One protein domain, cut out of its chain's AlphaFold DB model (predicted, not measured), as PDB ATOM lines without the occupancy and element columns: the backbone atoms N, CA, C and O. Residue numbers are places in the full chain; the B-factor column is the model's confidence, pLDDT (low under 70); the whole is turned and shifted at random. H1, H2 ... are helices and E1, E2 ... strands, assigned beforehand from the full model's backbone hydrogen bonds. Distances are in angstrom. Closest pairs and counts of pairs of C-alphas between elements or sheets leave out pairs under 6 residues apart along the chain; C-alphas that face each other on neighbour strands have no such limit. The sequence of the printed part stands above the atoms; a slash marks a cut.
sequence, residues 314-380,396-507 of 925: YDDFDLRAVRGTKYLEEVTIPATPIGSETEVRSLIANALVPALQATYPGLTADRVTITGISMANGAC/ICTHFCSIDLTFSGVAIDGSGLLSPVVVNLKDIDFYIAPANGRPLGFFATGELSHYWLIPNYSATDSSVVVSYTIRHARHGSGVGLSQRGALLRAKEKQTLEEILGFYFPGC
ATOM      1  N   TYR A 314     320.446 263.017 397.775       92.62
ATOM      2  CA  TYR A 314     320.649 261.886 398.684       92.62
ATOM      3  C   TYR A 314     321.863 262.152 399.584       92.62
ATOM      4  O   TYR A 314     322.945 262.476 399.089       92.62
ATOM      5  N   ASP A 315     321.683 262.000 400.893       94.81
ATOM      6  CA  ASP A 315     322.707 262.244 401.904       94.81
ATOM      7  C   ASP A 315     323.019 260.967 402.690       94.81
ATOM      8  O   ASP A 315     322.543 260.729 403.801       94.81
ATOM      9  N   ASP A 316     323.858 260.131 402.082       95.62
ATOM     10  CA  ASP A 316     324.343 258.881 402.665       95.62
ATOM     11  C   ASP A 316     324.954 259.067 404.066       95.62
ATOM     12  O   ASP A 316     324.831 258.197 404.929       95.62
ATOM     13  N   PHE A 317     325.589 260.219 404.308       97.69
ATOM     14  CA  PHE A 317     326.261 260.521 405.567       97.69
ATOM     15  C   PHE A 317     325.271 260.808 406.697       97.69
ATOM     16  O   PHE A 317     325.484 260.330 407.807       97.69
ATOM     17  N   ASP A 318     324.177 261.527 406.428       97.19
ATOM     18  CA  ASP A 318     323.076 261.669 407.388       97.19
ATOM     19  C   ASP A 318     322.492 260.293 407.731       97.19
ATOM     20  O   ASP A 318     322.500 259.895 408.897       97.19
ATOM     21  N   LEU A 319     322.110 259.514 406.710       94.69
ATOM     22  CA  LEU A 319     321.481 258.206 406.901       94.69
ATOM     23  C   LEU A 319     322.372 257.240 407.699       94.69
ATOM     24  O   LEU A 319     321.894 256.543 408.594       94.69
ATOM     25  N   ARG A 320     323.678 257.204 407.411       96.44
ATOM     26  CA  ARG A 320     324.658 256.397 408.158       96.44
ATOM     27  C   ARG A 320     324.913 256.919 409.570       96.44
ATOM     28  O   ARG A 320     325.220 256.109 410.440       96.44
ATOM     29  N   ALA A 321     324.777 258.221 409.815       95.44
ATOM     30  CA  ALA A 321     324.917 258.808 411.145       95.44
ATOM     31  C   ALA A 321     323.705 258.533 412.054       95.44
ATOM     32  O   ALA A 321     323.885 258.419 413.266       95.44
ATOM     33  N   VAL A 322     322.493 258.395 411.495       93.38
ATOM     34  CA  VAL A 322     321.272 258.092 412.270       93.38
ATOM     35  C   VAL A 322     320.930 256.604 412.391       93.38
ATOM     36  O   VAL A 322     320.091 256.245 413.222       93.38
ATOM     37  N   ARG A 323     321.575 255.713 411.626       91.88
ATOM     38  CA  ARG A 323     321.340 254.258 411.703       91.88
ATOM     39  C   ARG A 323     321.567 253.704 413.115       91.88
ATOM     40  O   ARG A 323     322.664 253.786 413.657       91.88
ATOM     41  N   GLY A 324     320.520 253.102 413.688       87.25
ATOM     42  CA  GLY A 324     320.531 252.557 415.052       87.25
ATOM     43  C   GLY A 324     320.291 253.590 416.163       87.25
ATOM     44  O   GLY A 324     320.493 253.274 417.332       87.25
ATOM     45  N   THR A 325     319.869 254.810 415.819       89.69
ATOM     46  CA  THR A 325     319.455 255.857 416.771       89.69
ATOM     47  C   THR A 325     317.935 256.054 416.736       89.69
ATOM     48  O   THR A 325     317.272 255.549 415.833       89.69
ATOM     49  N   LYS A 326     317.375 256.863 417.651       87.62
ATOM     50  CA  LYS A 326     315.950 257.256 417.607       87.62
ATOM     51  C   LYS A 326     315.544 258.057 416.355       87.62
ATOM     52  O   LYS A 326     314.369 258.340 416.173       87.62
ATOM     53  N   TYR A 327     316.498 258.453 415.513       88.75
ATOM     54  CA  TYR A 327     316.253 259.292 414.341       88.75
ATOM     55  C   TYR A 327     316.025 258.504 413.035       88.75
ATOM     56  O   TYR A 327     315.902 259.104 411.965       88.75
ATOM     57  N   LEU A 328     315.977 257.170 413.111       91.50
ATOM     58  CA  LEU A 328     315.679 256.291 411.984       91.50
ATOM     59  C   LEU A 328     314.953 255.026 412.452       91.50
ATOM     60  O   LEU A 328     315.504 254.248 413.229       91.50
ATOM     61  N   GLU A 329     313.782 254.762 411.881       91.56
ATOM     62  CA  GLU A 329     313.086 253.480 412.003       91.56
ATOM     63  C   GLU A 329     312.858 252.898 410.598       91.56
ATOM     64  O   GLU A 329     312.458 253.601 409.670       91.56
ATOM     65  N   GLU A 330     313.119 251.605 410.406       92.12
ATOM     66  CA  GLU A 330     312.954 250.921 409.117       92.12
ATOM     67  C   GLU A 330     312.209 249.600 409.322       92.12
ATOM     68  O   GLU A 330     312.622 248.762 410.124       92.12
ATOM     69  N   VAL A 331     311.129 249.398 408.567       92.25
ATOM     70  CA  VAL A 331     310.337 248.161 408.545       92.25
ATOM     71  C   VAL A 331     310.401 247.557 407.144       92.25
ATOM     72  O   VAL A 331     310.342 248.286 406.157       92.25
ATOM     73  N   THR A 332     310.559 246.236 407.022       95.06
ATOM     74  CA  THR A 332     310.731 245.570 405.716       95.06
ATOM     75  C   THR A 332     309.676 244.496 405.501       95.06
ATOM     76  O   THR A 332     309.548 243.572 406.295       95.06
ATOM     77  N   ILE A 333     308.930 244.627 404.406       95.31
ATOM     78  CA  ILE A 333     307.711 243.869 404.116       95.31
ATOM     79  C   ILE A 333     307.961 243.017 402.861       95.31
ATOM     80  O   ILE A 333     308.259 243.582 401.805       95.31
ATOM     81  N   PRO A 334     307.896 241.676 402.930       96.44
ATOM     82  CA  PRO A 334     308.189 240.813 401.786       96.44
ATOM     83  C   PRO A 334     307.145 240.957 400.670       96.44
ATOM     84  O   PRO A 334     305.946 241.041 400.928       96.44
ATOM     85  N   ALA A 335     307.605 240.947 399.415       95.88
ATOM     86  CA  ALA A 335     306.732 240.998 398.238       95.88
ATOM     87  C   ALA A 335     305.971 239.675 398.022       95.88
ATOM     88  O   ALA A 335     304.867 239.675 397.484       95.88
ATOM     89  N   THR A 336     306.534 238.563 398.508       94.88
ATOM     90  CA  THR A 336     305.898 237.240 398.578       94.88
ATOM     91  C   THR A 336     305.869 236.800 400.047       94.88
ATOM     92  O   THR A 336     306.814 236.149 400.499       94.88
ATOM     93  N   PRO A 337     304.858 237.214 400.831       93.62
ATOM     94  CA  PRO A 337     304.791 236.925 402.260       93.62
ATOM     95  C   PRO A 337     304.405 235.468 402.549       93.62
ATOM     96  O   PRO A 337     303.695 234.836 401.764       93.62
ATOM     97  N   ILE A 338     304.798 234.960 403.720       88.12
ATOM     98  CA  ILE A 338     304.282 233.694 404.275       88.12
ATOM     99  C   ILE A 338     302.975 233.882 405.066       88.12
ATOM    100  O   ILE A 338     302.304 232.905 405.394       88.12
ATOM    101  N   GLY A 339     302.589 235.129 405.352       80.38
ATOM    102  CA  GLY A 339     301.321 235.514 405.975       80.38
ATOM    103  C   GLY A 339     301.335 235.539 407.507       80.38
ATOM    104  O   GLY A 339     300.315 235.872 408.110       80.38
ATOM    105  N   SER A 340     302.463 235.207 408.142       86.19
ATOM    106  CA  SER A 340     302.651 235.207 409.601       86.19
ATOM    107  C   SER A 340     303.544 236.342 410.115       86.19
ATOM    108  O   SER A 340     303.732 236.462 411.322       86.19
ATOM    109  N   GLU A 341     304.115 237.152 409.226       92.94
ATOM    110  CA  GLU A 341     304.931 238.322 409.557       92.94
ATOM    111  C   GLU A 341     304.063 239.397 410.231       92.94
ATOM    112  O   GLU A 341     302.965 239.694 409.754       92.94
ATOM    113  N   THR A 342     304.532 239.993 411.331       90.69
ATOM    114  CA  THR A 342     303.774 240.959 412.154       90.69
ATOM    115  C   THR A 342     303.234 242.126 411.322       90.69
ATOM    116  O   THR A 342     302.087 242.550 411.464       90.69
ATOM    117  N   GLU A 343     304.062 242.598 410.400       91.31
ATOM    118  CA  GLU A 343     303.838 243.720 409.504       91.31
ATOM    119  C   GLU A 343     302.730 243.377 408.501       91.31
ATOM    120  O   GLU A 343     301.771 244.128 408.330       91.31
ATOM    121  N   VAL A 344     302.820 242.189 407.895       93.81
ATOM    122  CA  VAL A 344     301.838 241.654 406.942       93.81
ATOM    123  C   VAL A 344     300.503 241.389 407.637       93.81
ATOM    124  O   VAL A 344     299.450 241.741 407.108       93.81
ATOM    125  N   ARG A 345     300.529 240.840 408.855       92.69
ATOM    126  CA  ARG A 345     299.341 240.652 409.699       92.69
ATOM    127  C   ARG A 345     298.662 241.983 410.030       92.69
ATOM    128  O   ARG A 345     297.435 242.053 409.962       92.69
ATOM    129  N   SER A 346     299.428 243.039 410.311       91.62
ATOM    130  CA  SER A 346     298.892 244.392 410.512       91.62
ATOM    131  C   SER A 346     298.312 244.987 409.222       91.62
ATOM    132  O   SER A 346     297.195 245.500 409.247       91.62
ATOM    133  N   LEU A 347     298.982 244.843 408.071       93.56
ATOM    134  CA  LEU A 347     298.425 245.247 406.771       93.56
ATOM    135  C   LEU A 347     297.098 244.533 406.474       93.56
ATOM    136  O   LEU A 347     296.135 245.168 406.042       93.56
ATOM    137  N   ILE A 348     297.008 243.229 406.743       93.19
ATOM    138  CA  ILE A 348     295.762 242.475 406.568       93.19
ATOM    139  C   ILE A 348     294.671 243.026 407.503       93.19
ATOM    140  O   ILE A 348     293.567 243.311 407.042       93.19
ATOM    141  N   ALA A 349     294.974 243.231 408.788       91.50
ATOM    142  CA  ALA A 349     294.006 243.682 409.788       91.50
ATOM    143  C   ALA A 349     293.527 245.136 409.608       91.50
ATOM    144  O   ALA A 349     292.341 245.409 409.789       91.50
ATOM    145  N   ASN A 350     294.425 246.057 409.249       90.31
ATOM    146  CA  ASN A 350     294.195 247.507 409.305       90.31
ATOM    147  C   ASN A 350     294.051 248.167 407.915       90.31
ATOM    148  O   ASN A 350     293.439 249.235 407.790       90.31
ATOM    149  N   ALA A 351     294.560 247.526 406.854       92.00
ATOM    150  CA  ALA A 351     294.402 247.984 405.472       92.00
ATOM    151  C   ALA A 351     293.393 247.136 404.678       92.00
ATOM    152  O   ALA A 351     292.398 247.682 404.200       92.00
ATOM    153  N   LEU A 352     293.614 245.820 404.564       93.25
ATOM    154  CA  LEU A 352     292.837 244.941 403.676       93.25
ATOM    155  C   LEU A 352     291.433 244.614 404.205       93.25
ATOM    156  O   LEU A 352     290.456 244.783 403.477       93.25
ATOM    157  N   VAL A 353     291.308 244.167 405.459       92.69
ATOM    158  CA  VAL A 353     290.004 243.815 406.052       92.69
ATOM    159  C   VAL A 353     289.034 245.010 406.034       92.69
ATOM    160  O   VAL A 353     287.926 244.829 405.533       92.69
ATOM    161  N   PRO A 354     289.416 246.244 406.431       92.00
ATOM    162  CA  PRO A 354     288.542 247.413 406.309       92.00
ATOM    163  C   PRO A 354     288.103 247.727 404.872       92.00
ATOM    164  O   PRO A 354     286.954 248.116 404.670       92.00
ATOM    165  N   ALA A 355     288.968 247.516 403.873       91.19
ATOM    166  CA  ALA A 355     288.614 247.692 402.461       91.19
ATOM    167  C   ALA A 355     287.625 246.620 401.954       91.19
ATOM    168  O   ALA A 355     286.797 246.897 401.087       91.19
ATOM    169  N   LEU A 356     287.672 245.408 402.519       92.12
ATOM    170  CA  LEU A 356     286.758 244.305 402.205       92.12
ATOM    171  C   LEU A 356     285.454 244.320 403.024       92.12
ATOM    172  O   LEU A 356     284.482 243.680 402.618       92.12
ATOM    173  N   GLN A 357     285.395 245.051 404.141       89.38
ATOM    174  CA  GLN A 357     284.315 244.971 405.136       89.38
ATOM    175  C   GLN A 357     282.920 245.328 404.595       89.38
ATOM    176  O   GLN A 357     281.917 244.840 405.114       89.38
ATOM    177  N   ALA A 358     282.842 246.153 403.545       88.56
ATOM    178  CA  ALA A 358     281.586 246.489 402.867       88.56
ATOM    179  C   ALA A 358     280.998 245.308 402.066       88.56
ATOM    180  O   ALA A 358     279.781 245.197 401.938       88.56
ATOM    181  N   THR A 359     281.858 244.418 401.559       90.06
ATOM    182  CA  THR A 359     281.482 243.207 400.807       90.06
ATOM    183  C   THR A 359     281.380 241.986 401.725       90.06
ATOM    184  O   THR A 359     280.547 241.111 401.499       90.06
ATOM    185  N   TYR A 360     282.191 241.946 402.787       89.94
ATOM    186  CA  TYR A 360     282.267 240.849 403.755       89.94
ATOM    187  C   TYR A 360     282.112 241.366 405.202       89.94
ATOM    188  O   TYR A 360     283.098 241.454 405.938       89.94
ATOM    189  N   PRO A 361     280.890 241.716 405.650       88.69
ATOM    190  CA  PRO A 361     280.667 242.202 407.010       88.69
ATOM    191  C   PRO A 361     281.079 241.168 408.067       88.69
ATOM    192  O   PRO A 361     280.660 240.012 408.015       88.69
ATOM    193  N   GLY A 362     281.883 241.585 409.049       87.19
ATOM    194  CA  GLY A 362     282.387 240.689 410.098       87.19
ATOM    195  C   GLY A 362     283.577 239.818 409.671       87.19
ATOM    196  O   GLY A 362     283.855 238.806 410.317       87.19
ATOM    197  N   LEU A 363     284.283 240.187 408.597       91.69
ATOM    198  CA  LEU A 363     285.583 239.606 408.267       91.69
ATOM    199  C   LEU A 363     286.618 239.938 409.360       91.69
ATOM    200  O   LEU A 363     286.564 240.994 409.994       91.69
ATOM    201  N   THR A 364     287.561 239.020 409.585       91.25
ATOM    202  CA  THR A 364     288.665 239.157 410.545       91.25
ATOM    203  C   THR A 364     289.982 238.737 409.892       91.25
ATOM    204  O   THR A 364     289.989 237.945 408.950       91.25
ATOM    205  N   ALA A 365     291.110 239.250 410.391       89.75
ATOM    206  CA  ALA A 365     292.425 239.024 409.783       89.75
ATOM    207  C   ALA A 365     292.859 237.545 409.758       89.75
ATOM    208  O   ALA A 365     293.626 237.143 408.890       89.75
ATOM    209  N   ASP A 366     292.366 236.710 410.675       90.56
ATOM    210  CA  ASP A 366     292.657 235.265 410.713       90.56
ATOM    211  C   ASP A 366     292.009 234.478 409.567       90.56
ATOM    212  O   ASP A 366     292.429 233.366 409.264       90.56
ATOM    213  N   ARG A 367     290.994 235.061 408.920       91.25
ATOM    214  CA  ARG A 367     290.230 234.443 407.828       91.25
ATOM    215  C   ARG A 367     290.744 234.822 406.440       91.25
ATOM    216  O   ARG A 367     290.214 234.319 405.454       91.25
ATOM    217  N   VAL A 368     291.740 235.705 406.352       91.81
ATOM    218  CA  VAL A 368     292.275 236.231 405.089       91.81
ATOM    219  C   VAL A 368     293.710 235.762 404.895       91.81
ATOM    220  O   VAL A 368     294.570 236.003 405.742       91.81
ATOM    221  N   THR A 369     293.983 235.146 403.747       91.88
ATOM    222  CA  THR A 369     295.343 234.879 403.267       91.88
ATOM    223  C   THR A 369     295.611 235.652 401.980       91.88
ATOM    224  O   THR A 369     294.687 236.056 401.275       91.88
ATOM    225  N   ILE A 370     296.891 235.888 401.694       93.94
ATOM    226  CA  ILE A 370     297.400 236.560 400.492       93.94
ATOM    227  C   ILE A 370     298.639 235.799 400.005       93.94
ATOM    228  O   ILE A 370     299.285 235.128 400.810       93.94
ATOM    229  N   THR A 371     298.998 235.915 398.726       93.25
ATOM    230  CA  THR A 371     300.233 235.305 398.184       93.25
ATOM    231  C   THR A 371     301.238 236.328 397.663       93.25
ATOM    232  O   THR A 371     302.341 235.947 397.280       93.25
ATOM    233  N   GLY A 372     300.876 237.612 397.614       94.75
ATOM    234  CA  GLY A 372     301.772 238.665 397.162       94.75
ATOM    235  C   GLY A 372     301.346 240.064 397.599       94.75
ATOM    236  O   GLY A 372     300.169 240.339 397.839       94.75
ATOM    237  N   ILE A 373     302.339 240.943 397.684       96.25
ATOM    238  CA  ILE A 373     302.228 242.367 397.991       96.25
ATOM    239  C   ILE A 373     303.029 243.137 396.940       96.25
ATOM    240  O   ILE A 373     304.196 242.828 396.693       96.25
ATOM    241  N   SER A 374     302.443 244.186 396.367       95.44
ATOM    242  CA  SER A 374     303.212 245.238 395.698       95.44
ATOM    243  C   SER A 374     302.859 246.618 396.235       95.44
ATOM    244  O   SER A 374     301.731 246.868 396.663       95.44
ATOM    245  N   MET A 375     303.847 247.510 396.244       93.88
ATOM    246  CA  MET A 375     303.711 248.886 396.712       93.88
ATOM    247  C   MET A 375     304.264 249.838 395.659       93.88
ATOM    248  O   MET A 375     305.353 249.614 395.129       93.88
ATOM    249  N   ALA A 376     303.537 250.915 395.394       88.94
ATOM    250  CA  ALA A 376     304.015 252.047 394.610       88.94
ATOM    251  C   ALA A 376     303.815 253.343 395.403       88.94
ATOM    252  O   ALA A 376     302.895 253.434 396.216       88.94
ATOM    253  N   ASN A 377     304.644 254.361 395.151       80.19
ATOM    254  CA  ASN A 377     304.362 255.707 395.651       80.19
ATOM    255  C   ASN A 377     303.035 256.183 395.048       80.19
ATOM    256  O   ASN A 377     302.918 256.302 393.827       80.19
ATOM    257  N   GLY A 378     302.051 256.448 395.907       65.06
ATOM    258  CA  GLY A 378     300.756 256.976 395.502       65.06
ATOM    259  C   GLY A 378     300.904 258.397 394.962       65.06
ATOM    260  O   GLY A 378     301.719 259.187 395.448       65.06
ATOM    261  N   ALA A 379     300.141 258.719 393.920       56.84
ATOM    262  CA  ALA A 379     300.389 259.906 393.109       56.84
ATOM    263  C   ALA A 379     300.143 261.226 393.872       56.84
ATOM    264  O   ALA A 379     299.030 261.512 394.324       56.84
ATOM    265  N   CYS A 380     301.181 262.062 393.989       58.06
ATOM    266  CA  CYS A 380     301.134 263.291 394.782       58.06
ATOM    267  C   CYS A 380     300.492 264.466 394.015       58.06
ATOM    268  O   CYS A 380     301.170 265.365 393.524       58.06
ATOM    269  N   ILE A 396     309.182 268.189 393.635       58.97
ATOM    270  CA  ILE A 396     309.588 266.776 393.698       58.97
ATOM    271  C   ILE A 396     309.567 266.300 395.153       58.97
ATOM    272  O   ILE A 396     310.536 266.482 395.889       58.97
ATOM    273  N   CYS A 397     308.483 265.641 395.562       64.75
ATOM    274  CA  CYS A 397     308.423 264.945 396.847       64.75
ATOM    275  C   CYS A 397     309.330 263.701 396.794       64.75
ATOM    276  O   CYS A 397     309.004 262.726 396.115       64.75
ATOM    277  N   THR A 398     310.469 263.702 397.499       68.19
ATOM    278  CA  THR A 398     311.302 262.485 397.634       68.19
ATOM    279  C   THR A 398     310.827 261.531 398.726       68.19
ATOM    280  O   THR A 398     311.227 260.369 398.731       68.19
ATOM    281  N   HIS A 399     309.987 262.012 399.641       77.50
ATOM    282  CA  HIS A 399     309.203 261.211 400.583       77.50
ATOM    283  C   HIS A 399     307.843 260.843 399.954       77.50
ATOM    284  O   HIS A 399     307.432 261.463 398.971       77.50
ATOM    285  N   PHE A 400     307.110 259.877 400.516       79.06
ATOM    286  CA  PHE A 400     305.737 259.590 400.077       79.06
ATOM    287  C   PHE A 400     304.691 260.294 400.951       79.06
ATOM    288  O   PHE A 400     304.727 260.208 402.173       79.06
ATOM    289  N   CYS A 401     303.705 260.935 400.315       74.50
ATOM    290  CA  CYS A 401     302.467 261.369 400.977       74.50
ATOM    291  C   CYS A 401     301.438 260.222 401.082       74.50
ATOM    292  O   CYS A 401     300.553 260.237 401.937       74.50
ATOM    293  N   SER A 402     301.529 259.224 400.193       80.75
ATOM    294  CA  SER A 402     300.744 257.986 400.250       80.75
ATOM    295  C   SER A 402     301.433 256.841 399.496       80.75
ATOM    296  O   SER A 402     302.290 257.088 398.648       80.75
ATOM    297  N   ILE A 403     301.040 255.603 399.783       88.50
ATOM    298  CA  ILE A 403     301.415 254.381 399.064       88.50
ATOM    299  C   ILE A 403     300.146 253.742 398.501       88.50
ATOM    300  O   ILE A 403     299.171 253.558 399.230       88.50
ATOM    301  N   ASP A 404     300.186 253.331 397.237       90.00
ATOM    302  CA  ASP A 404     299.192 252.421 396.672       90.00
ATOM    303  C   ASP A 404     299.644 250.976 396.921       90.00
ATOM    304  O   ASP A 404     300.578 250.467 396.296       90.00
ATOM    305  N   LEU A 405     298.994 250.331 397.893       93.12
ATOM    306  CA  LEU A 405     299.280 248.974 398.347       93.12
ATOM    307  C   LEU A 405     298.351 247.982 397.642       93.12
ATOM    308  O   LEU A 405     297.139 248.007 397.849       93.12
ATOM    309  N   THR A 406     298.913 247.081 396.840       95.88
ATOM    310  CA  THR A 406     298.159 246.029 396.143       95.88
ATOM    311  C   THR A 406     298.389 244.676 396.803       95.88
ATOM    312  O   THR A 406     299.514 244.178 396.850       95.88
ATOM    313  N   PHE A 407     297.308 244.046 397.255       95.75
ATOM    314  CA  PHE A 407     297.295 242.667 397.735       95.75
ATOM    315  C   PHE A 407     296.904 241.722 396.594       95.75
ATOM    316  O   PHE A 407     295.878 241.930 395.942       95.75
ATOM    317  N   SER A 408     297.689 240.671 396.358       94.56
ATOM    318  CA  SER A 408     297.430 239.668 395.318       94.56
ATOM    319  C   SER A 408     297.311 238.254 395.894       94.56
ATOM    320  O   SER A 408     297.815 237.946 396.978       94.56
ATOM    321  N   GLY A 409     296.564 237.398 395.187       92.56
ATOM    322  CA  GLY A 409     296.225 236.051 395.660       92.56
ATOM    323  C   GLY A 409     295.372 236.043 396.933       92.56
ATOM    324  O   GLY A 409     295.521 235.146 397.756       92.56
ATOM    325  N   VAL A 410     294.521 237.059 397.119       93.69
ATOM    326  CA  VAL A 410     293.673 237.197 398.310       93.69
ATOM    327  C   VAL A 410     292.616 236.089 398.326       93.69
ATOM    328  O   VAL A 410     291.866 235.954 397.360       93.69
ATOM    329  N   ALA A 411     292.528 235.332 399.420       91.88
ATOM    330  CA  ALA A 411     291.514 234.297 399.632       91.88
ATOM    331  C   ALA A 411     290.877 234.412 401.025       91.88
ATOM    332  O   ALA A 411     291.524 234.861 401.975       91.88
ATOM    333  N   ILE A 412     289.613 233.990 401.150       90.25
ATOM    334  CA  ILE A 412     288.851 234.032 402.409       90.25
ATOM    335  C   ILE A 412     288.465 232.608 402.824       90.25
ATOM    336  O   ILE A 412     287.914 231.847 402.028       90.25
ATOM    337  N   ASP A 413     288.797 232.232 404.062       86.75
ATOM    338  CA  ASP A 413     288.624 230.879 404.624       86.75
ATOM    339  C   ASP A 413     289.231 229.757 403.739       86.75
ATOM    340  O   ASP A 413     288.759 228.621 403.723       86.75
ATOM    341  N   GLY A 414     290.274 230.079 402.960       77.38
ATOM    342  CA  GLY A 414     290.890 229.167 401.983       77.38
ATOM    343  C   GLY A 414     290.076 228.943 400.699       77.38
ATOM    344  O   GLY A 414     290.408 228.056 399.914       77.38
ATOM    345  N   SER A 415     289.023 229.732 400.464       69.12
ATOM    346  CA  SER A 415     288.103 229.591 399.332       69.12
ATOM    347  C   SER A 415     288.071 230.841 398.446       69.12
ATOM    348  O   SER A 415     287.941 231.958 398.940       69.12
ATOM    349  N   GLY A 416     288.170 230.635 397.126       69.06
ATOM    350  CA  GLY A 416     288.060 231.679 396.098       69.06
ATOM    351  C   GLY A 416     289.217 232.688 396.075       69.06
ATOM    352  O   GLY A 416     289.412 233.445 397.017       69.06
ATOM    353  N   LEU A 417     289.952 232.757 394.961       80.56
ATOM    354  CA  LEU A 417     290.878 233.869 394.725       80.56
ATOM    355  C   LEU A 417     290.084 235.105 394.290       80.56
ATOM    356  O   LEU A 417     289.411 235.079 393.258       80.56
ATOM    357  N   LEU A 418     290.180 236.186 395.061       86.50
ATOM    358  CA  LEU A 418     289.675 237.498 394.668       86.50
ATOM    359  C   LEU A 418     290.617 238.142 393.639       86.50
ATOM    360  O   LEU A 418     291.818 237.859 393.593       86.50
ATOM    361  N   SER A 419     290.081 239.060 392.831       88.00
ATOM    362  CA  SER A 419     290.909 239.988 392.052       88.00
ATOM    363  C   SER A 419     291.810 240.819 392.985       88.00
ATOM    364  O   SER A 419     291.410 241.063 394.126       88.00
ATOM    365  N   PRO A 420     292.998 241.274 392.534       94.00
ATOM    366  CA  PRO A 420     293.904 242.053 393.373       94.00
ATOM    367  C   PRO A 420     293.224 243.279 393.993       94.00
ATOM    368  O   PRO A 420     292.537 244.032 393.303       94.00
ATOM    369  N   VAL A 421     293.421 243.467 395.298       93.62
ATOM    370  CA  VAL A 421     292.779 244.534 396.076       93.62
ATOM    371  C   VAL A 421     293.785 245.657 396.281       93.62
ATOM    372  O   VAL A 421     294.828 245.440 396.892       93.62
ATOM    373  N   VAL A 422     293.471 246.852 395.778       92.69
ATOM    374  CA  VAL A 422     294.299 248.054 395.950       92.69
ATOM    375  C   VAL A 422     293.756 248.885 397.111       92.69
ATOM    376  O   VAL A 422     292.563 249.184 397.162       92.69
ATOM    377  N   VAL A 423     294.634 249.277 398.030       91.38
ATOM    378  CA  VAL A 423     294.341 250.160 399.162       91.38
ATOM    379  C   VAL A 423     295.346 251.308 399.150       91.38
ATOM    380  O   VAL A 423     296.542 251.083 399.315       91.38
ATOM    381  N   ASN A 424     294.874 252.544 398.987       88.19
ATOM    382  CA  ASN A 424     295.710 253.721 399.225       88.19
ATOM    383  C   ASN A 424     295.890 253.903 400.744       88.19
ATOM    384  O   ASN A 424     294.908 253.927 401.495       88.19
ATOM    385  N   LEU A 425     297.141 254.000 401.190       86.19
ATOM    386  CA  LEU A 425     297.540 254.279 402.569       86.19
ATOM    387  C   LEU A 425     298.253 255.622 402.616       86.19
ATOM    388  O   LEU A 425     299.177 255.854 401.841       86.19
ATOM    389  N   LYS A 426     297.841 256.509 403.515       80.81
ATOM    390  CA  LYS A 426     298.397 257.862 403.637       80.81
ATOM    391  C   LYS A 426     299.474 257.928 404.710       80.81
ATOM    392  O   LYS A 426     299.491 257.085 405.600       80.81
ATOM    393  N   ASP A 427     300.301 258.969 404.654       77.00
ATOM    394  CA  ASP A 427     301.182 259.430 405.741       77.00
ATOM    395  C   ASP A 427     300.616 259.156 407.154       77.00
ATOM    396  O   ASP A 427     301.248 258.500 407.980       77.00
ATOM    397  N   ILE A 428     299.371 259.566 407.402       77.06
ATOM    398  CA  ILE A 428     298.693 259.441 408.690       77.06
ATOM    399  C   ILE A 428     298.344 257.997 409.086       77.06
ATOM    400  O   ILE A 428     298.228 257.741 410.277       77.06
ATOM    401  N   ASP A 429     298.202 257.042 408.160       80.25
ATOM    402  CA  ASP A 429     297.962 255.626 408.508       80.25
ATOM    403  C   ASP A 429     299.217 254.971 409.143       80.25
ATOM    404  O   ASP A 429     299.106 254.007 409.902       80.25
ATOM    405  N   PHE A 430     300.414 255.516 408.886       80.31
ATOM    406  CA  PHE A 430     301.682 255.059 409.479       80.31
ATOM    407  C   PHE A 430     301.980 255.685 410.852       80.31
ATOM    408  O   PHE A 430     302.902 255.241 411.541       80.31
ATOM    409  N   TYR A 431     301.197 256.682 411.275       72.06
ATOM    410  CA  TYR A 431     301.357 257.340 412.569       72.06
ATOM    411  C   TYR A 431     300.924 256.428 413.733       72.06
ATOM    412  O   TYR A 431     300.030 255.593 413.602       72.06
ATOM    413  N   ILE A 432     301.543 256.610 414.902       62.75
ATOM    414  CA  ILE A 432     301.455 255.679 416.047       62.75
ATOM    415  C   ILE A 432     300.043 255.620 416.656       62.75
ATOM    416  O   ILE A 432     299.583 254.561 417.083       62.75
ATOM    417  N   ALA A 433     299.336 256.751 416.680       60.56
ATOM    418  CA  ALA A 433     297.971 256.865 417.195       60.56
ATOM    419  C   ALA A 433     297.122 257.744 416.255       60.56
ATOM    420  O   ALA A 433     296.905 258.927 416.535       60.56
ATOM    421  N   PRO A 434     296.691 257.222 415.094       64.94
ATOM    422  CA  PRO A 434     296.104 258.043 414.052       64.94
ATOM    423  C   PRO A 434     294.616 258.281 414.314       64.94
ATOM    424  O   PRO A 434     293.849 257.359 414.601       64.94
ATOM    425  N   ALA A 435     294.180 259.534 414.169       58.94
ATOM    426  CA  ALA A 435     292.807 259.957 414.470       58.94
ATOM    427  C   ALA A 435     291.725 259.321 413.565       58.94
ATOM    428  O   ALA A 435     290.537 259.507 413.810       58.94
ATOM    429  N   ASN A 436     292.123 258.572 412.530       66.38
ATOM    430  CA  ASN A 436     291.233 257.786 411.672       66.38
ATOM    431  C   ASN A 436     290.971 256.354 412.194       66.38
ATOM    432  O   ASN A 436     290.165 255.640 411.601       66.38
ATOM    433  N   GLY A 437     291.643 255.925 413.270       62.47
ATOM    434  CA  GLY A 437     291.478 254.597 413.866       62.47
ATOM    435  C   GLY A 437     292.173 253.444 413.128       62.47
ATOM    436  O   GLY A 437     291.804 252.297 413.365       62.47
ATOM    437  N   ARG A 438     293.157 253.713 412.254       69.44
ATOM    438  CA  ARG A 438     293.883 252.692 411.460       69.44
ATOM    439  C   ARG A 438     295.393 252.607 411.779       69.44
ATOM    440  O   ARG A 438     296.198 252.756 410.866       69.44
ATOM    441  N   PRO A 439     295.819 252.390 413.040       74.12
ATOM    442  CA  PRO A 439     297.241 252.285 413.370       74.12
ATOM    443  C   PRO A 439     297.882 251.058 412.708       74.12
ATOM    444  O   PRO A 439     297.548 249.924 413.047       74.12
ATOM    445  N   LEU A 440     298.849 251.270 411.812       83.69
ATOM    446  CA  LEU A 440     299.657 250.174 411.262       83.69
ATOM    447  C   LEU A 440     300.677 249.618 412.273       83.69
ATOM    448  O   LEU A 440     301.061 248.454 412.169       83.69
ATOM    449  N   GLY A 441     301.082 250.413 413.269       78.75
ATOM    450  CA  GLY A 441     301.907 249.954 414.396       78.75
ATOM    451  C   GLY A 441     303.356 249.589 414.049       78.75
ATOM    452  O   GLY A 441     304.007 248.906 414.831       78.75
ATOM    453  N   PHE A 442     303.863 250.023 412.891       85.25
ATOM    454  CA  PHE A 442     305.227 249.728 412.422       85.25
ATOM    455  C   PHE A 442     306.330 250.509 413.156       85.25
ATOM    456  O   PHE A 442     307.499 250.144 413.074       85.25
ATOM    457  N   PHE A 443     305.960 251.601 413.823       85.06
ATOM    458  CA  PHE A 443     306.867 252.636 414.312       85.06
ATOM    459  C   PHE A 443     306.543 252.991 415.766       85.06
ATOM    460  O   PHE A 443     305.384 252.918 416.180       85.06
ATOM    461  N   ALA A 444     307.564 253.357 416.543       74.88
ATOM    462  CA  ALA A 444     307.459 253.639 417.974       74.88
ATOM    463  C   ALA A 444     307.876 255.077 418.337       74.88
ATOM    464  O   ALA A 444     307.575 255.543 419.438       74.88
ATOM    465  N   THR A 445     308.525 255.798 417.419       67.94
ATOM    466  CA  THR A 445     309.080 257.135 417.660       67.94
ATOM    467  C   THR A 445     308.195 258.234 417.071       67.94
ATOM    468  O   THR A 445     308.133 258.428 415.862       67.94
ATOM    469  N   GLY A 446     307.510 258.993 417.931       64.25
ATOM    470  CA  GLY A 446     306.585 260.066 417.523       64.25
ATOM    471  C   GLY A 446     307.233 261.413 417.164       64.25
ATOM    472  O   GLY A 446     306.515 262.385 416.958       64.25
ATOM    473  N   GLU A 447     308.566 261.492 417.140       71.06
ATOM    474  CA  GLU A 447     309.342 262.722 416.884       71.06
ATOM    475  C   GLU A 447     309.829 262.846 415.426       71.06
ATOM    476  O   GLU A 447     310.411 263.862 415.045       71.06
ATOM    477  N   LEU A 448     309.632 261.798 414.622       85.00
ATOM    478  CA  LEU A 448     310.022 261.744 413.216       85.00
ATOM    479  C   LEU A 448     308.898 262.251 412.306       85.00
ATOM    480  O   LEU A 448     307.737 262.329 412.707       85.00
ATOM    481  N   SER A 449     309.272 262.678 411.097       82.31
ATOM    482  CA  SER A 449     308.436 263.582 410.295       82.31
ATOM    483  C   SER A 449     308.068 263.074 408.904       82.31
ATOM    484  O   SER A 449     307.071 263.533 408.356       82.31
ATOM    485  N   HIS A 450     308.851 262.169 408.310       85.31
ATOM    486  CA  HIS A 450     308.705 261.809 406.898       85.31
ATOM    487  C   HIS A 450     308.951 260.317 406.637       85.31
ATOM    488  O   HIS A 450     309.726 259.659 407.341       85.31
ATOM    489  N   TYR A 451     308.313 259.797 405.582       87.31
ATOM    490  CA  TYR A 451     308.381 258.388 405.191       87.31
ATOM    491  C   TYR A 451     308.898 258.185 403.758       87.31
ATOM    492  O   TYR A 451     308.548 258.925 402.838       87.31
ATOM    493  N   TRP A 452     309.695 257.136 403.544       88.62
ATOM    494  CA  TRP A 452     310.218 256.724 402.235       88.62
ATOM    495  C   TRP A 452     309.895 255.257 401.950       88.62
ATOM    496  O   TRP A 452     310.026 254.414 402.835       88.62
ATOM    497  N   LEU A 453     309.526 254.952 400.704       90.69
ATOM    498  CA  LEU A 453     309.329 253.593 400.199       90.69
ATOM    499  C   LEU A 453     310.547 253.198 399.362       90.69
ATOM    500  O   LEU A 453     310.888 253.877 398.394       90.69
ATOM    501  N   ILE A 454     311.196 252.098 399.735       91.69
ATOM    502  CA  ILE A 454     312.426 251.607 399.114       91.69
ATOM    503  C   ILE A 454     312.160 250.179 398.603       91.69
ATOM    504  O   ILE A 454     312.090 249.250 399.413       91.69
ATOM    505  N   PRO A 455     311.963 249.966 397.288       93.44
ATOM    506  CA  PRO A 455     311.846 248.624 396.725       93.44
ATOM    507  C   PRO A 455     313.214 247.927 396.724       93.44
ATOM    508  O   PRO A 455     314.180 248.421 396.140       93.44
ATOM    509  N   ASN A 456     313.290 246.758 397.355       95.31
ATOM    510  CA  ASN A 456     314.484 245.920 397.388       95.31
ATOM    511  C   ASN A 456     314.400 244.882 396.265       95.31
ATOM    512  O   ASN A 456     313.496 244.043 396.253       95.31
ATOM    513  N   TYR A 457     315.343 244.926 395.328       94.75
ATOM    514  CA  TYR A 457     315.371 244.042 394.160       94.75
ATOM    515  C   TYR A 457     316.174 242.758 394.408       94.75
ATOM    516  O   TYR A 457     317.045 242.710 395.279       94.75
ATOM    517  N   SER A 458     315.901 241.709 393.629       93.38
ATOM    518  CA  SER A 458     316.659 240.459 393.690       93.38
ATOM    519  C   SER A 458     318.107 240.663 393.241       93.38
ATOM    520  O   SER A 458     318.376 241.237 392.188       93.38
ATOM    521  N   ALA A 459     319.049 240.084 393.989       91.62
ATOM    522  CA  ALA A 459     320.469 240.072 393.633       91.62
ATOM    523  C   ALA A 459     320.774 239.317 392.319       91.62
ATOM    524  O   ALA A 459     321.876 239.440 391.789       91.62
ATOM    525  N   THR A 460     319.822 238.533 391.796       92.00
ATOM    526  CA  THR A 460     319.945 237.814 390.515       92.00
ATOM    527  C   THR A 460     319.119 238.420 389.378       92.00
ATOM    528  O   THR A 460     319.320 238.030 388.232       92.00
ATOM    529  N   ASP A 461     318.177 239.319 389.676       90.38
ATOM    530  CA  ASP A 461     317.295 239.955 388.690       90.38
ATOM    531  C   ASP A 461     316.808 241.314 389.220       90.38
ATOM    532  O   ASP A 461     315.932 241.396 390.084       90.38
ATOM    533  N   SER A 462     317.368 242.396 388.676       88.62
ATOM    534  CA  SER A 462     317.042 243.769 389.069       88.62
ATOM    535  C   SER A 462     315.665 244.256 388.597       88.62
ATOM    536  O   SER A 462     315.301 245.391 388.894       88.62
ATOM    537  N   SER A 463     314.881 243.431 387.894       89.56
ATOM    538  CA  SER A 463     313.468 243.709 387.598       89.56
ATOM    539  C   SER A 463     312.507 243.160 388.664       89.56
ATOM    540  O   SER A 463     311.373 243.630 388.768       89.56
ATOM    541  N   VAL A 464     312.953 242.206 389.490       91.44
ATOM    542  CA  VAL A 464     312.118 241.519 390.487       91.44
ATOM    543  C   VAL A 464     312.291 242.158 391.863       91.44
ATOM    544  O   VAL A 464     313.350 242.042 392.475       91.44
ATOM    545  N   VAL A 465     311.236 242.788 392.387       94.88
ATOM    546  CA  VAL A 465     311.187 243.252 393.785       94.88
ATOM    547  C   VAL A 465     310.919 242.061 394.709       94.88
ATOM    548  O   VAL A 465     309.955 241.327 394.507       94.88
ATOM    549  N   VAL A 466     311.756 241.877 395.733       96.19
ATOM    550  CA  VAL A 466     311.637 240.793 396.727       96.19
ATOM    551  C   VAL A 466     311.061 241.272 398.063       96.19
ATOM    552  O   VAL A 466     310.413 240.499 398.771       96.19
ATOM    553  N   SER A 467     311.238 242.549 398.404       96.50
ATOM    554  CA  SER A 467     310.611 243.194 399.563       96.50
ATOM    555  C   SER A 467     310.551 244.711 399.391       96.50
ATOM    556  O   SER A 467     311.184 245.274 398.502       96.50
ATOM    557  N   TYR A 468     309.803 245.378 400.263       96.06
ATOM    558  CA  TYR A 468     309.706 246.830 400.346       96.06
ATOM    559  C   TYR A 468     310.128 247.266 401.744       96.06
ATOM    560  O   TYR A 468     309.534 246.823 402.728       96.06
ATOM    561  N   THR A 469     311.134 248.128 401.849       94.31
ATOM    562  CA  THR A 469     311.475 248.787 403.111       94.31
ATOM    563  C   THR A 469     310.737 250.118 403.188       94.31
ATOM    564  O   THR A 469     310.897 250.973 402.318       94.31
ATOM    565  N   ILE A 470     309.923 250.294 404.227       92.25
ATOM    566  CA  ILE A 470     309.333 251.582 404.589       92.25
ATOM    567  C   ILE A 470     310.217 252.180 405.682       92.25
ATOM    568  O   ILE A 470     310.414 251.583 406.741       92.25
ATOM    569  N   ARG A 471     310.777 253.355 405.404       91.56
ATOM    570  CA  ARG A 471     311.682 254.086 406.294       91.56
ATOM    571  C   ARG A 471     310.976 255.308 406.861       91.56
ATOM    572  O   ARG A 471     310.555 256.156 406.082       91.56
ATOM    573  N   HIS A 472     310.924 255.424 408.180       90.31
ATOM    574  CA  HIS A 472     310.513 256.612 408.927       90.31
ATOM    575  C   HIS A 472     311.775 257.338 409.411       90.31
ATOM    576  O   HIS A 472     312.648 256.723 410.028       90.31
ATOM    577  N   ALA A 473     311.934 258.616 409.063       90.62
ATOM    578  CA  ALA A 473     313.158 259.373 409.340       90.62
ATOM    579  C   ALA A 473     312.913 260.896 409.362       90.62
ATOM    580  O   ALA A 473     311.769 261.352 409.284       90.62
ATOM    581  N   ARG A 474     314.019 261.658 409.431       89.31
ATOM    582  CA  ARG A 474     314.120 263.131 409.463       89.31
ATOM    583  C   ARG A 474     313.605 263.767 410.765       89.31
ATOM    584  O   ARG A 474     312.426 263.661 411.106       89.31
ATOM    585  N   HIS A 475     314.503 264.481 411.448       89.75
ATOM    586  CA  HIS A 475     314.251 265.241 412.674       89.75
ATOM    587  C   HIS A 475     314.614 266.717 412.439       89.75
ATOM    588  O   HIS A 475     315.780 267.059 412.216       89.75
ATOM    589  N   GLY A 476     313.598 267.584 412.442       86.62
ATOM    590  CA  GLY A 476     313.652 268.910 411.814       86.62
ATOM    591  C   GLY A 476     313.158 268.878 410.359       86.62
ATOM    592  O   GLY A 476     312.621 267.871 409.907       86.62
ATOM    593  N   SER A 477     313.322 269.976 409.618       86.25
ATOM    594  CA  SER A 477     312.781 270.127 408.252       86.25
ATOM    595  C   SER A 477     313.573 269.409 407.156       86.25
ATOM    596  O   SER A 477     313.047 269.127 406.083       86.25
ATOM    597  N   GLY A 478     314.853 269.105 407.393       89.19
ATOM    598  CA  GLY A 478     315.764 268.593 406.363       89.19
ATOM    599  C   GLY A 478     316.335 269.659 405.417       89.19
ATOM    600  O   GLY A 478     317.125 269.310 404.539       89.19
ATOM    601  N   VAL A 479     315.959 270.932 405.583       90.62
ATOM    602  CA  VAL A 479     316.416 272.048 404.737       90.62
ATOM    603  C   VAL A 479     317.835 272.474 405.124       90.62
ATOM    604  O   VAL A 479     318.141 272.668 406.303       90.62
ATOM    605  N   GLY A 480     318.703 272.654 404.125       93.44
ATOM    606  CA  GLY A 480     320.090 273.078 404.326       93.44
ATOM    607  C   GLY A 480     320.973 272.004 404.975       93.44
ATOM    608  O   GLY A 480     321.025 270.863 404.512       93.44
ATOM    609  N   LEU A 481     321.730 272.378 406.012       97.25
ATOM    610  CA  LEU A 481     322.753 271.518 406.619       97.25
ATOM    611  C   LEU A 481     322.165 270.499 407.609       97.25
ATOM    612  O   LEU A 481     321.569 270.882 408.612       97.25
ATOM    613  N   SER A 482     322.404 269.202 407.383       97.38
ATOM    614  CA  SER A 482     322.234 268.185 408.435       97.38
ATOM    615  C   SER A 482     323.425 268.222 409.390       97.38
ATOM    616  O   SER A 482     324.575 268.034 408.976       97.38
ATOM    617  N   GLN A 483     323.149 268.412 410.679       97.75
ATOM    618  CA  GLN A 483     324.143 268.343 411.747       97.75
ATOM    619  C   GLN A 483     324.751 266.933 411.837       97.75
ATOM    620  O   GLN A 483     325.977 266.792 411.847       97.75
ATOM    621  N   ARG A 484     323.925 265.872 411.825       97.00
ATOM    622  CA  ARG A 484     324.399 264.470 411.869       97.00
ATOM    623  C   ARG A 484     325.268 264.125 410.659       97.00
ATOM    624  O   ARG A 484     326.352 263.558 410.824       97.00
ATOM    625  N   GLY A 485     324.832 264.511 409.460       97.75
ATOM    626  CA  GLY A 485     325.576 264.290 408.225       97.75
ATOM    627  C   GLY A 485     326.884 265.083 408.191       97.75
ATOM    628  O   GLY A 485     327.926 264.524 407.854       97.75
ATOM    629  N   ALA A 486     326.881 266.357 408.605       98.44
ATOM    630  CA  ALA A 486     328.091 267.184 408.675       98.44
ATOM    631  C   ALA A 486     329.131 266.599 409.646       98.44
ATOM    632  O   ALA A 486     330.310 266.505 409.299       98.44
ATOM    633  N   LEU A 487     328.696 266.137 410.824       98.44
ATOM    634  CA  LEU A 487     329.559 265.471 411.804       98.44
ATOM    635  C   LEU A 487     330.198 264.192 411.239       98.44
ATOM    636  O   LEU A 487     331.401 263.991 411.421       98.44
ATOM    637  N   LEU A 488     329.446 263.345 410.521       98.25
ATOM    638  CA  LEU A 488     330.021 262.139 409.909       98.25
ATOM    639  C   LEU A 488     330.962 262.468 408.739       98.25
ATOM    640  O   LEU A 488     332.024 261.858 408.629       98.25
ATOM    641  N   ARG A 489     330.637 263.470 407.916       98.38
ATOM    642  CA  ARG A 489     331.506 263.958 406.829       98.38
ATOM    643  C   ARG A 489     332.850 264.461 407.352       98.38
ATOM    644  O   ARG A 489     333.894 264.045 406.853       98.38
ATOM    645  N   ALA A 490     332.843 265.280 408.402       98.38
ATOM    646  CA  ALA A 490     334.062 265.771 409.044       98.38
ATOM    647  C   ALA A 490     334.852 264.650 409.750       98.38
ATOM    648  O   ALA A 490     336.083 264.631 409.701       98.38
ATOM    649  N   LYS A 491     334.167 263.665 410.351       98.06
ATOM    650  CA  LYS A 491     334.783 262.437 410.890       98.06
ATOM    651  C   LYS A 491     335.468 261.600 409.803       98.06
ATOM    652  O   LYS A 491     336.531 261.031 410.046       98.06
ATOM    653  N   GLU A 492     334.894 261.568 408.603       98.25
ATOM    654  CA  GLU A 492     335.461 260.944 407.398       98.25
ATOM    655  C   GLU A 492     336.382 261.897 406.603       98.25
ATOM    656  O   GLU A 492     336.805 261.581 405.494       98.25
ATOM    657  N   LYS A 493     336.806 262.998 407.246       97.94
ATOM    658  CA  LYS A 493     337.836 263.959 406.815       97.94
ATOM    659  C   LYS A 493     337.475 264.846 405.618       97.94
ATOM    660  O   LYS A 493     338.385 265.409 405.013       97.94
ATOM    661  N   GLN A 494     336.189 265.023 405.310       98.50
ATOM    662  CA  GLN A 494     335.770 266.099 404.406       98.50
ATOM    663  C   GLN A 494     336.111 267.468 405.011       98.50
ATOM    664  O   GLN A 494     335.968 267.695 406.217       98.50
ATOM    665  N   THR A 495     336.580 268.367 404.153       98.19
ATOM    666  CA  THR A 495     336.890 269.766 404.465       98.19
ATOM    667  C   THR A 495     335.626 270.589 404.729       98.19
ATOM    668  O   THR A 495     334.507 270.171 404.427       98.19
ATOM    669  N   LEU A 496     335.808 271.793 405.281       98.12
ATOM    670  CA  LEU A 496     334.733 272.767 405.475       98.12
ATOM    671  C   LEU A 496     334.022 273.075 404.145       98.12
ATOM    672  O   LEU A 496     332.794 273.118 404.081       98.12
ATOM    673  N   GLU A 497     334.802 273.232 403.080       97.44
ATOM    674  CA  GLU A 497     334.351 273.562 401.733       97.44
ATOM    675  C   GLU A 497     333.595 272.399 401.069       97.44
ATOM    676  O   GLU A 497     332.581 272.631 400.416       97.44
ATOM    677  N   GLU A 498     334.018 271.145 401.274       97.81
ATOM    678  CA  GLU A 498     333.287 269.959 400.791       97.81
ATOM    679  C   GLU A 498     331.960 269.746 401.535       97.81
ATOM    680  O   GLU A 498     330.954 269.393 400.917       97.81
ATOM    681  N   ILE A 499     331.936 269.990 402.851       98.25
ATOM    682  CA  ILE A 499     330.720 269.895 403.672       98.25
ATOM    683  C   ILE A 499     329.717 270.971 403.249       98.25
ATOM    684  O   ILE A 499     328.566 270.659 402.943       98.25
ATOM    685  N   LEU A 500     330.147 272.234 403.193       97.56
ATOM    686  CA  LEU A 500     329.271 273.344 402.819       97.56
ATOM    687  C   LEU A 500     328.858 273.285 401.344       97.56
ATOM    688  O   LEU A 500     327.694 273.527 401.048       97.56
ATOM    689  N   GLY A 501     329.752 272.887 400.434       95.94
ATOM    690  CA  GLY A 501     329.448 272.733 399.009       95.94
ATOM    691  C   GLY A 501     328.483 271.584 398.684       95.94
ATOM    692  O   GLY A 501     327.865 271.597 397.617       95.94
ATOM    693  N   PHE A 502     328.312 270.612 399.591       96.38
ATOM    694  CA  PHE A 502     327.255 269.606 399.476       96.38
ATOM    695  C   PHE A 502     325.877 270.183 399.836       96.38
ATOM    696  O   PHE A 502     324.943 270.034 399.048       96.38
ATOM    697  N   TYR A 503     325.742 270.840 400.995       96.31
ATOM    698  CA  TYR A 503     324.448 271.343 401.484       96.31
ATOM    699  C   TYR A 503     324.002 272.651 400.811       96.31
ATOM    700  O   TYR A 503     322.813 272.831 400.562       96.31
ATOM    701  N   PHE A 504     324.947 273.532 400.478       95.56
ATOM    702  CA  PHE A 504     324.724 274.832 399.834       95.56
ATOM    703  C   PHE A 504     325.516 274.907 398.519       95.56
ATOM    704  O   PHE A 504     326.491 275.657 398.406       95.56
ATOM    705  N   PRO A 505     325.155 274.097 397.509       92.69
ATOM    706  CA  PRO A 505     325.842 274.123 396.226       92.69
ATOM    707  C   PRO A 505     325.732 275.504 395.561       92.69
ATOM    708  O   PRO A 505     324.806 276.270 395.820       92.69
ATOM    709  N   GLY A 506     326.722 275.843 394.732       90.75
ATOM    710  CA  GLY A 506     326.832 277.161 394.087       90.75
ATOM    711  C   GLY A 506     327.262 278.303 395.021       90.75
ATOM    712  O   GLY A 506     327.682 279.354 394.539       90.75
ATOM    713  N   CYS A 507     327.220 278.101 396.341       94.50
ATOM    714  CA  CYS A 507     327.543 279.122 397.332       94.50
ATOM    715  C   CYS A 507     329.033 279.100 397.716       94.50
ATOM    716  O   CYS A 507     329.694 278.063 397.662       94.50
TER     717      CYS A 507
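This is residues 314 to 380 and 396 to 507 of the 925 residues of the protein "Amidase enhancer" of Firmicutes bacterium ADurb.Bin248 (UniProt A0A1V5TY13). Two small three-stranded sheets stand partly face to face, their strands crossed, and helix H2 covers one face of the sheet E2 E3 E5 and reaches E1 of the other. At one end of the long axis sits a small head of helices, the hairpin H4 and H5 with H1 crossing H4; short strand E4 lies at the other end. The printed part has 179 residues with five named helices and seven named strands, in the order H1 E1 H2 E2 E3 E4 E5 H3 E6 E7 H4 H5; the class is mixed. The sheets run E1 E7 E6 and E2 E3 E5, both antiparallel. The whole is only just loose, close to compact, with a radius of gyration of the C-alphas of 19.3 A, and only just elongated, spanning 64 by 42 by 28 A.

Start at H1, residues 316 to 322, which only grazes the twisted sheet of E1, residues 328 to 334, E7, residues 461 to 473, and E6, residues 450 to 458. Within hydrogen-bond range there, find N 331 and O 470, 2.9 A, and, in the hairpin E6 and E7, N 454 and O 469, 2.8 A. In the sheet of E2, residues 372 to 377, E3, residues 402 to 408, and E5, residues 421 to 426, look at N 374 and O 406, 3.0 A, and N 405 and O 423, 2.9 A. The sheets form a sandwich, two sheets face to face, strands at 36 degrees. H2, residues 342 to 356, makes two layers with E2 E3 E5, a helix on one face: its height over the sheet is 9.6 A, and it runs across the strands, at 73 degrees to E5 on the local plane. The closest C-alphas of H2 and E5 are Ala 351 and Val 423, 6.7 A apart. E4, residues 415 to 417, pairs with no named strand. H3, residues 427 to 430, only grazes both sheets. H4, residues 483 to 491, touches H1, closest C-alphas Asp 318 and Gly 485, 3.7 A. H4 and H5, residues 496 to 503, form a helical hairpin, closest C-alphas Ala 486 and Ile 499, 6.3 A. Every O i to N i+4 pair is within hydrogen-bond range in H1, H4 and H5, and 8 of 11 in H2; H3 is too short for one.

Find C-alpha 316 at (324.343, 258.881, 402.665), where H1 begins. E1 and H2 each run 20.0 A, E3 19.3 A, E6 26.3 A. E7 runs 28.6 A from C-alpha 461 at (317.295, 239.955, 388.690) and bends by 77 degrees at residue 464. H5 ends at C-alpha 503, (324.448, 271.343, 401.484).

The C-alphas farthest apart, Ser 415 and Glu 497, are 63.9 A apart. Residues 381 to 395 are not printed; C-alphas 380 and 396 stand 9.2 A apart across the cut. The links H2 to E2 and H3 to E6 are long. The model's pLDDT is under 70 at residues 378 to 380, 396 to 398, 415 to 416, 432 to 438 and 445 to 446.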